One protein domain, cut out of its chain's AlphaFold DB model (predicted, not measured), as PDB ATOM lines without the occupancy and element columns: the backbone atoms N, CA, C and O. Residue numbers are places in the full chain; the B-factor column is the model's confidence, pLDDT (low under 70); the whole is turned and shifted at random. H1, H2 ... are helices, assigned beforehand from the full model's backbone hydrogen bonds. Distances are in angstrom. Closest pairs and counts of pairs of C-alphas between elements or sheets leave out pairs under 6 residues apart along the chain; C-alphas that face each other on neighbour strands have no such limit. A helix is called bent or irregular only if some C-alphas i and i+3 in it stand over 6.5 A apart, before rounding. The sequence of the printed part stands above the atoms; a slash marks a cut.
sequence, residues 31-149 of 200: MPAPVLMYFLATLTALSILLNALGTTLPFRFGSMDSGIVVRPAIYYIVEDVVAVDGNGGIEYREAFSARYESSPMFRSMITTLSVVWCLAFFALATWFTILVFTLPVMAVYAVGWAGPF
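Overview. This is residues 31 to 149 of the 200 residues of an uncharacterized protein of Deltaproteobacteria bacterium (UniProt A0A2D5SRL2). One long helix, H4, makes the long axis of the model, with H1 beside it at a slant, and near the beginning of H4 the helical hairpin of H2 and H3 stands off at a steep angle. At the other end H5 folds back along H4 as a short second hairpin, while the link of residues 53 to 72 loops out on the side away from H4. The printed part has 119 residues with five named helices, H1 to H5 in order along the chain, and no named strand; the class is all helix. The whole is loose and elongated, with a radius of gyration of the C-alphas of 17.0 A and spans of 52 by 33 by 27 A.

Along the chain. H1, residues 32 to 52, begins with C-alpha 32 at (151.714, 193.234, 168.349) and is 29.9 A long from first to last C-alpha. H2, residues 73 to 84, measures 16.8 A, and H3, residues 89 to 102, measures 20.6 A. H4, residues 104 to 134, begins with C-alpha 104 at (175.884, 166.019, 175.281) and is 45.0 A long. H5, residues 137 to 146, measures 14.7 A and ends with C-alpha 146 at (151.990, 194.700, 179.807). H5 is only just irregular: C-alphas 138 and 141 are 6.9 A apart.

Arrangement. H4 is the hub and touches the four other helices. H1 and H4 touch and run opposite ways at a shallow tilt of 32 degrees, only just short of steep; their closest C-alphas, those of Pro 34 and Ala 125, are 4.5 A apart. H2, with residues 73 to 75 alone, touches H4 at residues 110 to 114, about perpendicular at 86 degrees, with the C-alphas of Ile 74 and Ser 114 closest at 5.3 A. H2 also touches H1, closest at the C-alphas of Thr 44 and Ala 73, 5.1 A apart. H2 and H3 form a hairpin at a shallow tilt of 31 degrees, and the C-alphas of Ala 83 and Gly 89 come closest, at 4.6 A. H3 and H4 touch only at the corner, where the C-alphas of Tyr 100 and Arg 107 are closest at 5.8 A. H4 and H5 form a hairpin at a shallow tilt of 12 degrees, with the C-alphas of Val 132 and Val 140 closest at 5.3 A. H1 and H5 touch only at their ends, closest at the C-alphas of Ala 33 and Trp 145, 6.0 A apart. H3 is apart from H1 and H5, and H2 is apart from H5. In H1, H2 and H4 every O i to N i+4 pair is within hydrogen-bond range; in H3 it is 9 of 10 and in H5 4 of 6.

Size, cuts and confidence. The C-alphas of Ser 102 and Met 138, the two farthest apart, are 52.6 A from each other. Residues 101 to 106, of which 104 to 106 belong to H4, stand free. The link from H1 to H2 is long, with 20 residues, and the other three links are tight. The printed part has no cut, its mean pLDDT is 90.0, and no printed residue is under 70.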
ATOM      1  N   MET A  31     147.484 193.702 169.638       91.31
ATOM      2  CA  MET A  31     147.970 192.446 169.059       91.31
ATOM      3  C   MET A  31     149.479 192.326 168.787       91.31
ATOM      4  O   MET A  31     149.935 191.187 168.674       91.31
ATOM      5  N   PRO A  32     150.296 193.395 168.676       92.75
ATOM      6  CA  PRO A  32     151.714 193.234 168.349       92.75
ATOM      7  C   PRO A  32     152.470 192.292 169.293       92.75
ATOM      8  O   PRO A  32     153.276 191.489 168.831       92.75
ATOM      9  N   ALA A  33     152.177 192.331 170.596       90.50
ATOM     10  CA  ALA A  33     152.818 191.454 171.572       90.50
ATOM     11  C   ALA A  33     152.489 189.959 171.354       90.50
ATOM     12  O   ALA A  33     153.428 189.187 171.149       90.50
ATOM     13  N   PRO A  34     151.215 189.504 171.328       92.69
ATOM     14  CA  PRO A  34     150.907 188.099 171.042       92.69
ATOM     15  C   PRO A  34     151.340 187.663 169.634       92.69
ATOM     16  O   PRO A  34     151.783 186.529 169.463       92.69
ATOM     17  N   VAL A  35     151.296 188.554 168.636       95.12
ATOM     18  CA  VAL A  35     151.814 188.267 167.286       95.12
ATOM     19  C   VAL A  35     153.320 188.007 167.317       95.12
ATOM     20  O   VAL A  35     153.780 187.027 166.732       95.12
ATOM     21  N   LEU A  36     154.095 188.824 168.036       94.31
ATOM     22  CA  LEU A  36     155.531 188.607 168.207       94.31
ATOM     23  C   LEU A  36     155.817 187.273 168.909       94.31
ATOM     24  O   LEU A  36     156.735 186.554 168.520       94.31
ATOM     25  N   MET A  37     155.011 186.904 169.905       94.81
ATOM     26  CA  MET A  37     155.138 185.610 170.579       94.81
ATOM     27  C   MET A  37     154.859 184.439 169.631       94.81
ATOM     28  O   MET A  37     155.636 183.486 169.617       94.81
ATOM     29  N   TYR A  38     153.813 184.515 168.799       96.62
ATOM     30  CA  TYR A  38     153.564 183.515 167.753       96.62
ATOM     31  C   TYR A  38     154.713 183.436 166.751       96.62
ATOM     32  O   TYR A  38     155.128 182.340 166.372       96.62
ATOM     33  N   PHE A  39     155.265 184.577 166.345       95.75
ATOM     34  CA  PHE A  39     156.403 184.622 165.435       95.75
ATOM     35  C   PHE A  39     157.637 183.931 166.039       95.75
ATOM     36  O   PHE A  39     158.211 183.033 165.428       95.75
ATOM     37  N   LEU A  40     158.002 184.255 167.281       94.31
ATOM     38  CA  LEU A  40     159.125 183.604 167.964       94.31
ATOM     39  C   LEU A  40     158.874 182.108 168.206       94.31
ATOM     40  O   LEU A  40     159.784 181.293 168.026       94.31
ATOM     41  N   ALA A  41     157.650 181.725 168.573       95.25
ATOM     42  CA  ALA A  41     157.275 180.328 168.776       95.25
ATOM     43  C   ALA A  41     157.360 179.519 167.476       95.25
ATOM     44  O   ALA A  41     157.918 178.425 167.468       95.25
ATOM     45  N   THR A  42     156.870 180.067 166.363       95.94
ATOM     46  CA  THR A  42     156.915 179.407 165.049       95.94
ATOM     47  C   THR A  42     158.343 179.258 164.529       95.94
ATOM     48  O   THR A  42     158.696 178.171 164.075       95.94
ATOM     49  N   LEU A  43     159.200 180.276 164.670       94.38
ATOM     50  CA  LEU A  43     160.627 180.159 164.342       94.38
ATOM     51  C   LEU A  43     161.336 179.110 165.208       94.38
ATOM     52  O   LEU A  43     162.121 178.306 164.702       94.38
ATOM     53  N   THR A  44     161.030 179.082 166.507       94.19
ATOM     54  CA  THR A  44     161.594 178.093 167.434       94.19
ATOM     55  C   THR A  44     161.131 176.681 167.081       94.19
ATOM     56  O   THR A  44     161.949 175.766 167.018       94.19
ATOM     57  N   ALA A  45     159.842 176.498 166.786       95.50
ATOM     58  CA  ALA A  45     159.284 175.225 166.342       95.50
ATOM     59  C   ALA A  45     159.921 174.747 165.035       95.50
ATOM     60  O   ALA A  45     160.289 173.579 164.928       95.50
ATOM     61  N   LEU A  46     160.102 175.652 164.068       94.38
ATOM     62  CA  LEU A  46     160.760 175.342 162.804       94.38
ATOM     63  C   LEU A  46     162.210 174.907 163.030       94.38
ATOM     64  O   LEU A  46     162.630 173.890 162.492       94.38
ATOM     65  N   SER A  47     162.964 175.623 163.863       92.94
ATOM     66  CA  SER A  47     164.338 175.246 164.212       92.94
ATOM     67  C   SER A  47     164.413 173.875 164.896       92.94
ATOM     68  O   SER A  47     165.269 173.071 164.534       92.94
ATOM     69  N   ILE A  48     163.503 173.571 165.830       93.75
ATOM     70  CA  ILE A  48     163.424 172.251 166.477       93.75
ATOM     71  C   ILE A  48     163.110 171.164 165.444       93.75
ATOM     72  O   ILE A  48     163.748 170.116 165.451       93.75
ATOM     73  N   LEU A  49     162.162 171.417 164.539       93.81
ATOM     74  CA  LEU A  49     161.797 170.482 163.477       93.81
ATOM     75  C   LEU A  49     162.977 170.218 162.533       93.81
ATOM     76  O   LEU A  49     163.296 169.066 162.260       93.81
ATOM     77  N   LEU A  50     163.660 171.266 162.069       91.50
ATOM     78  CA  LEU A  50     164.823 171.143 161.187       91.50
ATOM     79  C   LEU A  50     165.995 170.435 161.875       91.50
ATOM     80  O   LEU A  50     166.653 169.603 161.250       91.50
ATOM     81  N   ASN A  51     166.225 170.719 163.161       91.81
ATOM     82  CA  ASN A  51     167.213 170.014 163.976       91.81
ATOM     83  C   ASN A  51     166.868 168.520 164.093       91.81
ATOM     84  O   ASN A  51     167.737 167.679 163.877       91.81
ATOM     85  N   ALA A  52     165.600 168.186 164.355       90.44
ATOM     86  CA  ALA A  52     165.132 166.804 164.454       90.44
ATOM     87  C   ALA A  52     165.221 166.045 163.118       90.44
ATOM     88  O   ALA A  52     165.505 164.850 163.106       90.44
ATOM     89  N   LEU A  53     165.024 166.738 161.993       91.31
ATOM     90  CA  LEU A  53     165.191 166.189 160.645       91.31
ATOM     91  C   LEU A  53     166.660 166.125 160.192       91.31
ATOM     92  O   LEU A  53     166.928 165.694 159.073       91.31
ATOM     93  N   GLY A  54     167.612 166.583 161.014       88.31
ATOM     94  CA  GLY A  54     169.030 166.622 160.652       88.31
ATOM     95  C   GLY A  54     169.325 167.536 159.460       88.31
ATOM     96  O   GLY A  54     170.298 167.316 158.741       88.31
ATOM     97  N   THR A  55     168.481 168.543 159.216       89.31
ATOM     98  CA  THR A  55     168.637 169.432 158.061       89.31
ATOM     99  C   THR A  55     169.869 170.311 158.244       89.31
ATOM    100  O   THR A  55     170.048 170.945 159.287       89.31
ATOM    101  N   THR A  56     170.722 170.356 157.222       90.31
ATOM    102  CA  THR A  56     171.923 171.190 157.204       90.31
ATOM    103  C   THR A  56     171.618 172.583 156.662       90.31
ATOM    104  O   THR A  56     170.778 172.765 155.780       90.31
ATOM    105  N   LEU A  57     172.292 173.593 157.210       84.69
ATOM    106  CA  LEU A  57     172.144 174.977 156.770       84.69
ATOM    107  C   LEU A  57     172.884 175.209 155.444       84.69
ATOM    108  O   LEU A  57     174.088 174.959 155.379       84.69
ATOM    109  N   PRO A  58     172.222 175.733 154.397       84.06
ATOM    110  CA  PRO A  58     172.874 176.001 153.115       84.06
ATOM    111  C   PRO A  58     173.755 177.262 153.129       84.06
ATOM    112  O   PRO A  58     174.541 177.475 152.211       84.06
ATOM    113  N   PHE A  59     173.642 178.101 154.158       86.06
ATOM    114  CA  PHE A  59     174.410 179.332 154.336       86.06
ATOM    115  C   PHE A  59     174.905 179.450 155.779       86.06
ATOM    116  O   PHE A  59     174.383 178.805 156.687       86.06
ATOM    117  N   ARG A  60     175.912 180.299 155.990       81.88
ATOM    118  CA  ARG A  60     176.429 180.630 157.319       81.88
ATOM    119  C   ARG A  60     175.352 181.355 158.136       81.88
ATOM    120  O   ARG A  60     174.805 182.352 157.667       81.88
ATOM    121  N   PHE A  61     175.073 180.887 159.351       77.81
ATOM    122  CA  PHE A  61     174.065 181.478 160.238       77.81
ATOM    123  C   PHE A  61     174.641 181.657 161.648       77.81
ATOM    124  O   PHE A  61     175.025 180.685 162.294       77.81
ATOM    125  N   GLY A  62     174.752 182.904 162.113       75.00
ATOM    126  CA  GLY A  62     175.467 183.227 163.355       75.00
ATOM    127  C   GLY A  62     176.967 182.902 163.267       75.00
ATOM    128  O   GLY A  62     177.619 183.185 162.252       75.00
ATOM    129  N   SER A  63     177.518 182.291 164.319       74.88
ATOM    130  CA  SER A  63     178.895 181.770 164.332       74.88
ATOM    131  C   SER A  63     179.072 180.434 163.597       74.88
ATOM    132  O   SER A  63     180.150 179.854 163.664       74.88
ATOM    133  N   MET A  64     178.025 179.898 162.965       79.69
ATOM    134  CA  MET A  64     178.045 178.559 162.379       79.69
ATOM    135  C   MET A  64     178.333 178.573 160.883       79.69
ATOM    136  O   MET A  64     177.654 179.282 160.136       79.69
ATOM    137  N   ASP A  65     179.268 177.728 160.445       80.00
ATOM    138  CA  ASP A  65     179.597 177.533 159.033       80.00
ATOM    139  C   ASP A  65     178.461 176.863 158.244       80.00
ATOM    140  O   ASP A  65     177.584 176.189 158.792       80.00
ATOM    141  N   SER A  66     178.476 177.041 156.922       81.88
ATOM    142  CA  SER A  66     177.549 176.357 156.018       81.88
ATOM    143  C   SER A  66     177.763 174.843 156.047       81.88
ATOM    144  O   SER A  66     178.901 174.375 156.072       81.88
ATOM    145  N   GLY A  67     176.680 174.073 155.958       82.12
ATOM    146  CA  GLY A  67     176.713 172.612 155.883       82.12
ATOM    147  C   GLY A  67     176.578 171.901 157.228       82.12
ATOM    148  O   GLY A  67     176.520 170.673 157.245       82.12
ATOM    149  N   ILE A  68     176.472 172.633 158.341       84.62
ATOM    150  CA  ILE A  68     176.235 172.025 159.653       84.62
ATOM    151  C   ILE A  68     174.740 171.911 159.965       84.62
ATOM    152  O   ILE A  68     173.918 172.673 159.447       84.62
ATOM    153  N   VAL A  69     174.380 170.938 160.804       87.88
ATOM    154  CA  VAL A  69     172.988 170.702 161.216       87.88
ATOM    155  C   VAL A  69     172.458 171.916 161.979       87.88
ATOM    156  O   VAL A  69     173.138 172.455 162.855       87.88
ATOM    157  N   VAL A  70     171.230 172.337 161.658       89.19
ATOM    158  CA  VAL A  70     170.526 173.422 162.361       89.19
ATOM    159  C   VAL A  70     170.518 173.137 163.858       89.19
ATOM    160  O   VAL A  70     170.102 172.058 164.268       89.19
ATOM    161  N   ARG A  71     170.947 174.092 164.688       90.88
ATOM    162  CA  ARG A  71     170.858 173.985 166.151       90.88
ATOM    163  C   ARG A  71     169.487 174.488 166.637       90.88
ATOM    164  O   ARG A  71     168.840 175.259 165.927       90.88
ATOM    165  N   PRO A  72     169.016 174.065 167.826       92.19
ATOM    166  CA  PRO A  72     167.761 174.558 168.398       92.19
ATOM    167  C   PRO A  72     167.783 176.080 168.618       92.19
ATOM    168  O   PRO A  72     168.813 176.623 169.008       92.19
ATOM    169  N   ALA A  73     166.656 176.773 168.426       91.25
ATOM    170  CA  ALA A  73     166.645 178.238 168.320       91.25
ATOM    171  C   ALA A  73     167.175 178.986 169.552       91.25
ATOM    172  O   ALA A  73     167.769 180.053 169.405       91.25
ATOM    173  N   ILE A  74     167.021 178.422 170.757       92.69
ATOM    174  CA  ILE A  74     167.567 179.028 171.981       92.69
ATOM    175  C   ILE A  74     169.092 179.139 171.919       92.69
ATOM    176  O   ILE A  74     169.638 180.069 172.503       92.69
ATOM    177  N   TYR A  75     169.775 178.255 171.184       92.81
ATOM    178  CA  TYR A  75     171.211 178.382 170.941       92.81
ATOM    179  C   TYR A  75     171.541 179.752 170.330       92.81
ATOM    180  O   TYR A  75     172.353 180.483 170.891       92.81
ATOM    181  N   TYR A  76     170.871 180.118 169.232       91.38
ATOM    182  CA  TYR A  76     171.125 181.375 168.523       91.38
ATOM    183  C   TYR A  76     170.711 182.592 169.347       91.38
ATOM    184  O   TYR A  76     171.439 183.576 169.396       91.38
ATOM    185  N   ILE A  77     169.577 182.512 170.053       91.00
ATOM    186  CA  ILE A  77     169.107 183.610 170.908       91.00
ATOM    187  C   ILE A  77     170.124 183.897 172.018       91.00
ATOM    188  O   ILE A  77     170.461 185.051 172.259       91.00
ATOM    189  N   VAL A  78     170.635 182.861 172.690       90.81
ATOM    190  CA  VAL A  78     171.638 183.030 173.752       90.81
ATOM    191  C   VAL A  78     172.964 183.526 173.181       90.81
ATOM    192  O   VAL A  78     173.585 184.402 173.780       90.81
ATOM    193  N   GLU A  79     173.396 182.980 172.044       91.62
ATOM    194  CA  GLU A  79     174.600 183.430 171.347       91.62
ATOM    195  C   GLU A  79     174.540 184.938 171.061       91.62
ATOM    196  O   GLU A  79     175.452 185.668 171.448       91.62
ATOM    197  N   ASP A  80     173.463 185.408 170.428       88.38
ATOM    198  CA  ASP A  80     173.330 186.804 170.018       88.38
ATOM    199  C   ASP A  80     173.123 187.745 171.208       88.38
ATOM    200  O   ASP A  80     173.823 188.752 171.303       88.38
ATOM    201  N   VAL A  81     172.245 187.404 172.159       87.94
ATOM    202  CA  VAL A  81     172.001 188.238 173.350       87.94
ATOM    203  C   VAL A  81     173.274 188.389 174.179       87.94
ATOM    204  O   VAL A  81     173.628 189.494 174.573       87.94
ATOM    205  N   VAL A  82     174.020 187.312 174.438       86.50
ATOM    206  CA  VAL A  82     175.233 187.421 175.267       86.50
ATOM    207  C   VAL A  82     176.385 188.070 174.500       86.50
ATOM    208  O   VAL A  82     177.168 188.820 175.087       86.50
ATOM    209  N   ALA A  83     176.494 187.840 173.190       85.06
ATOM    210  CA  ALA A  83     177.515 188.505 172.389       85.06
ATOM    211  C   ALA A  83     177.290 190.023 172.310       85.06
ATOM    212  O   ALA A  83     178.271 190.767 172.366       85.06
ATOM    213  N   VAL A  84     176.033 190.468 172.190       84.44
ATOM    214  CA  VAL A  84     175.666 191.882 172.025       84.44
ATOM    215  C   VAL A  84     175.466 192.574 173.373       84.44
ATOM    216  O   VAL A  84     176.193 193.511 173.689       84.44
ATOM    217  N   ASP A  85     174.534 192.092 174.194       85.56
ATOM    218  CA  ASP A  85     174.166 192.731 175.466       85.56
ATOM    219  C   ASP A  85     175.127 192.360 176.602       85.56
ATOM    220  O   ASP A  85     175.330 193.129 177.541       85.56
ATOM    221  N   GLY A  86     175.741 191.176 176.524       81.62
ATOM    222  CA  GLY A  86     176.730 190.701 177.494       81.62
ATOM    223  C   GLY A  86     178.166 191.135 177.197       81.62
ATOM    224  O   GLY A  86     179.063 190.770 177.956       81.62
ATOM    225  N   ASN A  87     178.398 191.880 176.108       85.00
ATOM    226  CA  ASN A  87     179.728 192.275 175.628       85.00
ATOM    227  C   ASN A  87     180.699 191.082 175.454       85.00
ATOM    228  O   ASN A  87     181.908 191.219 175.627       85.00
ATOM    229  N   GLY A  88     180.169 189.890 175.148       80.94
ATOM    230  CA  GLY A  88     180.963 188.665 175.004       80.94
ATOM    231  C   GLY A  88     181.684 188.535 173.657       80.94
ATOM    232  O   GLY A  88     182.652 187.783 173.549       80.94
ATOM    233  N   GLY A  89     181.224 189.254 172.627       87.12
ATOM    234  CA  GLY A  89     181.870 189.288 171.314       87.12
ATOM    235  C   GLY A  89     182.089 187.907 170.679       87.12
ATOM    236  O   GLY A  89     181.286 186.991 170.850       87.12
ATOM    237  N   ILE A  90     183.175 187.769 169.911       86.62
ATOM    238  CA  ILE A  90     183.539 186.528 169.200       86.62
ATOM    239  C   ILE A  90     184.042 185.442 170.158       86.62
ATOM    240  O   ILE A  90     183.664 184.283 170.005       86.62
ATOM    241  N   GLU A  91     184.816 185.811 171.182       88.56
ATOM    242  CA  GLU A  91     185.384 184.862 172.151       88.56
ATOM    243  C   GLU A  91     184.291 184.052 172.860       88.56
ATOM    244  O   GLU A  91     184.392 182.829 172.992       88.56
ATOM    245  N   TYR A  92     183.193 184.711 173.254       89.25
ATOM    246  CA  TYR A  92     182.050 184.017 173.840       89.25
ATOM    247  C   TYR A  92     181.409 183.033 172.858       89.25
ATOM    248  O   TYR A  92     181.068 181.917 173.248       89.25
ATOM    249  N   ARG A  93     181.255 183.416 171.586       88.81
ATOM    250  CA  ARG A  93     180.623 182.569 170.560       88.81
ATOM    251  C   ARG A  93     181.427 181.296 170.312       88.81
ATOM    252  O   ARG A  93     180.852 180.210 170.259       88.81
ATOM    253  N   GLU A  94     182.748 181.418 170.221       90.06
ATOM    254  CA  GLU A  94     183.651 180.277 170.046       90.06
ATOM    255  C   GLU A  94     183.611 179.342 171.260       90.06
ATOM    256  O   GLU A  94     183.398 178.136 171.104       90.06
ATOM    257  N   ALA A  95     183.714 179.890 172.476       91.06
ATOM    258  CA  ALA A  95     183.644 179.108 173.708       91.06
ATOM    259  C   ALA A  95     182.281 178.416 173.888       91.06
ATOM    260  O   ALA A  95     182.209 177.251 174.291       91.06
ATOM    261  N   PHE A  96     181.187 179.110 173.565       92.12
ATOM    262  CA  PHE A  96     179.832 178.573 173.643       92.12
ATOM    263  C   PHE A  96     179.610 177.449 172.625       92.12
ATOM    264  O   PHE A  96     179.051 176.406 172.974       92.12
ATOM    265  N   SER A  97     180.114 177.608 171.397       91.62
ATOM    266  CA  SER A  97     180.047 176.566 170.370       91.62
ATOM    267  C   SER A  97     180.889 175.343 170.738       91.62
ATOM    268  O   SER A  97     180.396 174.218 170.661       91.62
ATOM    269  N   ALA A  98     182.118 175.542 171.228       91.69
ATOM    270  CA  ALA A  98     182.977 174.455 171.697       91.69
ATOM    271  C   ALA A  98     182.333 173.679 172.859       91.69
ATOM    272  O   ALA A  98     182.356 172.444 172.897       91.69
ATOM    273  N   ARG A  99     181.679 174.386 173.788       91.25
ATOM    274  CA  ARG A  99     180.916 173.749 174.868       91.25
ATOM    275  C   ARG A  99     179.744 172.932 174.335       91.25
ATOM    276  O   ARG A  99     179.533 171.809 174.789       91.25
ATOM    277  N   TYR A 100     178.993 173.487 173.388       92.00
ATOM    278  CA  TYR A 100     177.866 172.791 172.778       92.00
ATOM    279  C   TYR A 100     178.304 171.487 172.103       92.00
ATOM    280  O   TYR A 100     177.640 170.471 172.273       92.00
ATOM    281  N   GLU A 101     179.439 171.471 171.408       90.38
ATOM    282  CA  GLU A 101     179.947 170.243 170.784       90.38
ATOM    283  C   GLU A 101     180.507 169.234 171.805       90.38
ATOM    284  O   GLU A 101     180.283 168.031 171.673       90.38
ATOM    285  N   SER A 102     181.182 169.708 172.857       92.12
ATOM    286  CA  SER A 102     181.817 168.833 173.857       92.12
ATOM    287  C   SER A 102     180.838 168.140 174.812       92.12
ATOM    288  O   SER A 102     181.053 166.980 175.163       92.12
ATOM    289  N   SER A 103     179.754 168.808 175.230       91.12
ATOM    290  CA  SER A 103     178.860 168.287 176.272       91.12
ATOM    291  C   SER A 103     177.504 167.831 175.711       91.12
ATOM    292  O   SER A 103     176.667 168.658 175.328       91.12
ATOM    293  N   PRO A 104     177.204 166.513 175.684       90.00
ATOM    294  CA  PRO A 104     175.884 166.019 175.281       90.00
ATOM    295  C   PRO A 104     174.777 166.477 176.237       90.00
ATOM    296  O   PRO A 104     173.652 166.735 175.805       90.00
ATOM    297  N   MET A 105     175.092 166.639 177.524       90.12
ATOM    298  CA  MET A 105     174.119 167.097 178.510       90.12
ATOM    299  C   MET A 105     173.763 168.572 178.298       90.12
ATOM    300  O   MET A 105     172.591 168.943 178.375       90.12
ATOM    301  N   PHE A 106     174.749 169.400 177.937       91.75
ATOM    302  CA  PHE A 106     174.520 170.792 177.558       91.75
ATOM    303  C   PHE A 106     173.636 170.908 176.308       91.75
ATOM    304  O   PHE A 106     172.698 171.706 176.291       91.75
ATOM    305  N   ARG A 107     173.857 170.061 175.292       92.44
ATOM    306  CA  ARG A 107     172.983 169.996 174.105       92.44
ATOM    307  C   ARG A 107     171.549 169.642 174.472       92.44
ATOM    308  O   ARG A 107     170.627 170.358 174.091       92.44
ATOM    309  N   SER A 108     171.361 168.593 175.274       92.50
ATOM    310  CA  SER A 108     170.031 168.188 175.742       92.50
ATOM    311  C   SER A 108     169.341 169.300 176.537       92.50
ATOM    312  O   SER A 108     168.135 169.511 176.392       92.50
ATOM    313  N   MET A 109     170.094 170.048 177.347       94.44
ATOM    314  CA  MET A 109     169.579 171.204 178.083       94.44
ATOM    315  C   MET A 109     169.071 172.296 177.128       94.44
ATOM    316  O   MET A 109     167.943 172.754 177.293       94.44
ATOM    317  N   ILE A 110     169.851 172.671 176.109       94.31
ATOM    318  CA  ILE A 110     169.457 173.676 175.105       94.31
ATOM    319  C   ILE A 110     168.231 173.225 174.297       94.31
ATOM    320  O   ILE A 110     167.313 174.022 174.075       94.31
ATOM    321  N   THR A 111     168.163 171.951 173.903       93.81
ATOM    322  CA  THR A 111     166.988 171.392 173.216       93.81
ATOM    323  C   THR A 111     165.751 171.441 174.110       93.81
ATOM    324  O   THR A 111     164.700 171.911 173.679       93.81
ATOM    325  N   THR A 112     165.879 171.031 175.376       94.56
ATOM    326  CA  THR A 112     164.766 171.053 176.339       94.56
ATOM    327  C   THR A 112     164.251 172.473 176.551       94.56
ATOM    328  O   THR A 112     163.046 172.708 176.494       94.56
ATOM    329  N   LEU A 113     165.154 173.442 176.728       94.94
ATOM    330  CA  LEU A 113     164.782 174.851 176.842       94.94
ATOM    331  C   LEU A 113     164.063 175.347 175.590       94.94
ATOM    332  O   LEU A 113     163.038 176.009 175.712       94.94
ATOM    333  N   SER A 114     164.544 174.983 174.401       94.62
ATOM    334  CA  SER A 114     163.893 175.367 173.144       94.62
ATOM    335  C   SER A 114     162.459 174.857 173.070       94.62
ATOM    336  O   SER A 114     161.557 175.620 172.729       94.62
ATOM    337  N   VAL A 115     162.223 173.599 173.449       95.50
ATOM    338  CA  VAL A 115     160.876 173.014 173.475       95.50
ATOM    339  C   VAL A 115     159.986 173.713 174.505       95.50
ATOM    340  O   VAL A 115     158.865 174.096 174.178       95.50
ATOM    341  N   VAL A 116     160.479 173.931 175.728       95.94
ATOM    342  CA  VAL A 116     159.696 174.574 176.797       95.94
ATOM    343  C   VAL A 116     159.310 176.005 176.422       95.94
ATOM    344  O   VAL A 116     158.142 176.370 176.547       95.94
ATOM    345  N   TRP A 117     160.256 176.803 175.923       94.94
ATOM    346  CA  TRP A 117     159.991 178.181 175.502       94.94
ATOM    347  C   TRP A 117     159.048 178.248 174.301       94.94
ATOM    348  O   TRP A 117     158.140 179.077 174.292       94.94
ATOM    349  N   CYS A 118     159.199 177.342 173.334       96.31
ATOM    350  CA  CYS A 118     158.289 177.217 172.198       96.31
ATOM    351  C   CYS A 118     156.842 176.975 172.653       96.31
ATOM    352  O   CYS A 118     155.936 177.736 172.304       96.31
ATOM    353  N   LEU A 119     156.629 175.948 173.482       96.44
ATOM    354  CA  LEU A 119     155.302 175.594 173.986       96.44
ATOM    355  C   LEU A 119     154.711 176.706 174.856       96.44
ATOM    356  O   LEU A 119     153.535 177.043 174.710       96.44
ATOM    357  N   ALA A 120     155.523 177.307 175.726       95.38
ATOM    358  CA  ALA A 120     155.087 178.407 176.572       95.38
ATOM    359  C   ALA A 120     154.661 179.625 175.743       95.38
ATOM    360  O   ALA A 120     153.621 180.214 176.025       95.38
ATOM    361  N   PHE A 121     155.407 179.987 174.696       95.56
ATOM    362  CA  PHE A 121     155.032 181.101 173.829       95.56
ATOM    363  C   PHE A 121     153.768 180.820 173.024       95.56
ATOM    364  O   PHE A 121     152.924 181.706 172.961       95.56
ATOM    365  N   PHE A 122     153.563 179.611 172.495       97.38
ATOM    366  CA  PHE A 122     152.286 179.268 171.857       97.38
ATOM    367  C   PHE A 122     151.105 179.349 172.831       97.38
ATOM    368  O   PHE A 122     150.063 179.917 172.490       97.38
ATOM    369  N   ALA A 123     151.264 178.817 174.045       96.81
ATOM    370  CA  ALA A 123     150.221 178.843 175.065       96.81
ATOM    371  C   ALA A 123     149.885 180.280 175.490       96.81
ATOM    372  O   ALA A 123     148.718 180.673 175.487       96.81
ATOM    373  N   LEU A 124     150.904 181.088 175.795       95.56
ATOM    374  CA  LEU A 124     150.731 182.478 176.202       95.56
ATOM    375  C   LEU A 124     150.199 183.350 175.058       95.56
ATOM    376  O   LEU A 124     149.285 184.132 175.289       95.56
ATOM    377  N   ALA A 125     150.703 183.201 173.830       95.38
ATOM    378  CA  ALA A 125     150.209 183.948 172.671       95.38
ATOM    379  C   ALA A 125     148.721 183.674 172.425       95.38
ATOM    380  O   ALA A 125     147.941 184.607 172.233       95.38
ATOM    381  N   THR A 126     148.311 182.406 172.514       96.12
ATOM    382  CA  THR A 126     146.902 182.005 172.384       96.12
ATOM    383  C   THR A 126     146.059 182.588 173.508       96.12
ATOM    384  O   THR A 126     145.019 183.194 173.250       96.12
ATOM    385  N   TRP A 127     146.537 182.487 174.749       95.06
ATOM    386  CA  TRP A 127     145.867 183.062 175.910       95.06
ATOM    387  C   TRP A 127     145.671 184.579 175.778       95.06
ATOM    388  O   TRP A 127     144.552 185.068 175.923       95.06
ATOM    389  N   PHE A 128     146.720 185.331 175.431       93.44
ATOM    390  CA  PHE A 128     146.631 186.783 175.260       93.44
ATOM    391  C   PHE A 128     145.786 187.187 174.056       93.44
ATOM    392  O   PHE A 128     145.066 188.176 174.145       93.44
ATOM    393  N   THR A 129     145.794 186.415 172.970       94.00
ATOM    394  CA  THR A 129     144.913 186.665 171.819       94.00
ATOM    395  C   THR A 129     143.443 186.545 172.225       94.00
ATOM    396  O   THR A 129     142.645 187.428 171.912       94.00
ATOM    397  N   ILE A 130     143.086 185.503 172.988       93.50
ATOM    398  CA  ILE A 130     141.728 185.335 173.528       93.50
ATOM    399  C   ILE A 130     141.377 186.504 174.455       93.50
ATOM    400  O   ILE A 130     140.301 187.087 174.328       93.50
ATOM    401  N   LEU A 131     142.284 186.891 175.354       89.94
ATOM    402  CA  LEU A 131     142.081 188.028 176.254       89.94
ATOM    403  C   LEU A 131     141.840 189.337 175.488       89.94
ATOM    404  O   LEU A 131     140.885 190.048 175.792       89.94
ATOM    405  N   VAL A 132     142.633 189.632 174.457       89.62
ATOM    406  CA  VAL A 132     142.482 190.848 173.637       89.62
ATOM    407  C   VAL A 132     141.108 190.926 172.962       89.62
ATOM    408  O   VAL A 132     140.584 192.027 172.802       89.62
ATOM    409  N   PHE A 133     140.487 189.796 172.609       88.19
ATOM    410  CA  PHE A 133     139.145 189.770 172.009       88.19
ATOM    411  C   PHE A 133     137.989 189.651 173.010       88.19
ATOM    412  O   PHE A 133     136.851 189.920 172.640       88.19
ATOM    413  N   THR A 134     138.250 189.279 174.264       88.00
ATOM    414  CA  THR A 134     137.196 189.036 175.272       88.00
ATOM    415  C   THR A 134     137.104 190.120 176.343       88.00
ATOM    416  O   THR A 134     136.037 190.313 176.919       88.00
ATOM    417  N   LEU A 135     138.189 190.853 176.611       85.94
ATOM    418  CA  LEU A 135     138.201 191.947 177.586       85.94
ATOM    419  C   LEU A 135     137.522 193.223 177.047       85.94
ATOM    420  O   LEU A 135     137.477 193.434 175.826       85.94
ATOM    421  N   PRO A 136     137.043 194.101 177.953       83.44
ATOM    422  CA  PRO A 136     136.563 195.431 177.601       83.44
ATOM    423  C   PRO A 136     137.713 196.304 177.086       83.44
ATOM    424  O   PRO A 136     138.834 196.242 177.598       83.44
ATOM    425  N   VAL A 137     137.421 197.154 176.099       79.06
ATOM    426  CA  VAL A 137     138.390 197.967 175.333       79.06
ATOM    427  C   VAL A 137     139.372 198.733 176.224       79.06
ATOM    428  O   VAL A 137     140.572 198.763 175.954       79.06
ATOM    429  N   MET A 138     138.879 199.266 177.344       77.12
ATOM    430  CA  MET A 138     139.654 200.041 178.319       77.12
ATOM    431  C   MET A 138     140.823 199.258 178.937       77.12
ATOM    432  O   MET A 138     141.838 199.844 179.308       77.12
ATOM    433  N   ALA A 139     140.696 197.934 179.056       83.25
ATOM    434  CA  ALA A 139     141.722 197.065 179.628       83.25
ATOM    435  C   ALA A 139     142.602 196.397 178.560       83.25
ATOM    436  O   ALA A 139     143.728 195.997 178.862       83.25
ATOM    437  N   VAL A 140     142.116 196.278 177.320       86.19
ATOM    438  CA  VAL A 140     142.768 195.509 176.247       86.19
ATOM    439  C   VAL A 140     144.170 196.032 175.934       86.19
ATOM    440  O   VAL A 140     145.092 195.227 175.817       86.19
ATOM    441  N   TYR A 141     144.362 197.353 175.891       83.44
ATOM    442  CA  TYR A 141     145.679 197.936 175.619       83.44
ATOM    443  C   TYR A 141     146.700 197.607 176.712       83.44
ATOM    444  O   TYR A 141     147.798 197.128 176.427       83.44
ATOM    445  N   ALA A 142     146.319 197.791 177.978       86.50
ATOM    446  CA  ALA A 142     147.192 197.493 179.108       86.50
ATOM    447  C   ALA A 142     147.506 195.992 179.203       86.50
ATOM    448  O   ALA A 142     148.656 195.614 179.416       86.50
ATOM    449  N   VAL A 143     146.503 195.129 179.026       86.44
ATOM    450  CA  VAL A 143     146.674 193.673 179.124       86.44
ATOM    451  C   VAL A 143     147.467 193.119 177.941       86.44
ATOM    452  O   VAL A 143     148.360 192.304 178.160       86.44
ATOM    453  N   GLY A 144     147.182 193.569 176.718       86.50
ATOM    454  CA  GLY A 144     147.873 193.119 175.509       86.50
ATOM    455  C   GLY A 144     149.362 193.457 175.527       86.50
ATOM    456  O   GLY A 144     150.179 192.608 175.189       86.50
ATOM    457  N   TRP A 145     149.726 194.653 176.002       87.56
ATOM    458  CA  TRP A 145     151.125 195.076 176.088       87.56
ATOM    459  C   TRP A 145     151.822 194.622 177.367       87.56
ATOM    460  O   TRP A 145     152.865 193.983 177.296       87.56
ATOM    461  N   ALA A 146     151.286 194.940 178.547       89.00
ATOM    462  CA  ALA A 146     151.990 194.700 179.807       89.00
ATOM    463  C   ALA A 146     151.836 193.260 180.319       89.00
ATOM    464  O   ALA A 146     152.711 192.762 181.027       89.00
ATOM    465  N   GLY A 147     150.739 192.582 179.974       89.12
ATOM    466  CA  GLY A 147     150.403 191.252 180.485       89.12
ATOM    467  C   GLY A 147     151.443 190.158 180.192       89.12
ATOM    468  O   GLY A 147     151.739 189.379 181.103       89.12
ATOM    469  N   PRO A 148     152.028 190.079 178.982       91.38
ATOM    470  CA  PRO A 148     153.028 189.060 178.662       91.38
ATOM    471  C   PRO A 148     154.313 189.143 179.496       91.38
ATOM    472  O   PRO A 148     154.890 188.107 179.828       91.38
ATOM    473  N   PHE A 149     154.760 190.345 179.878       89.69
ATOM    474  CA  PHE A 149     156.082 190.545 180.486       89.69
ATOM    475  C   PHE A 149     156.266 189.862 181.852       89.69
ATOM    476  O   PHE A 149     157.280 189.186 182.021       89.69
TER     477      PHE A 149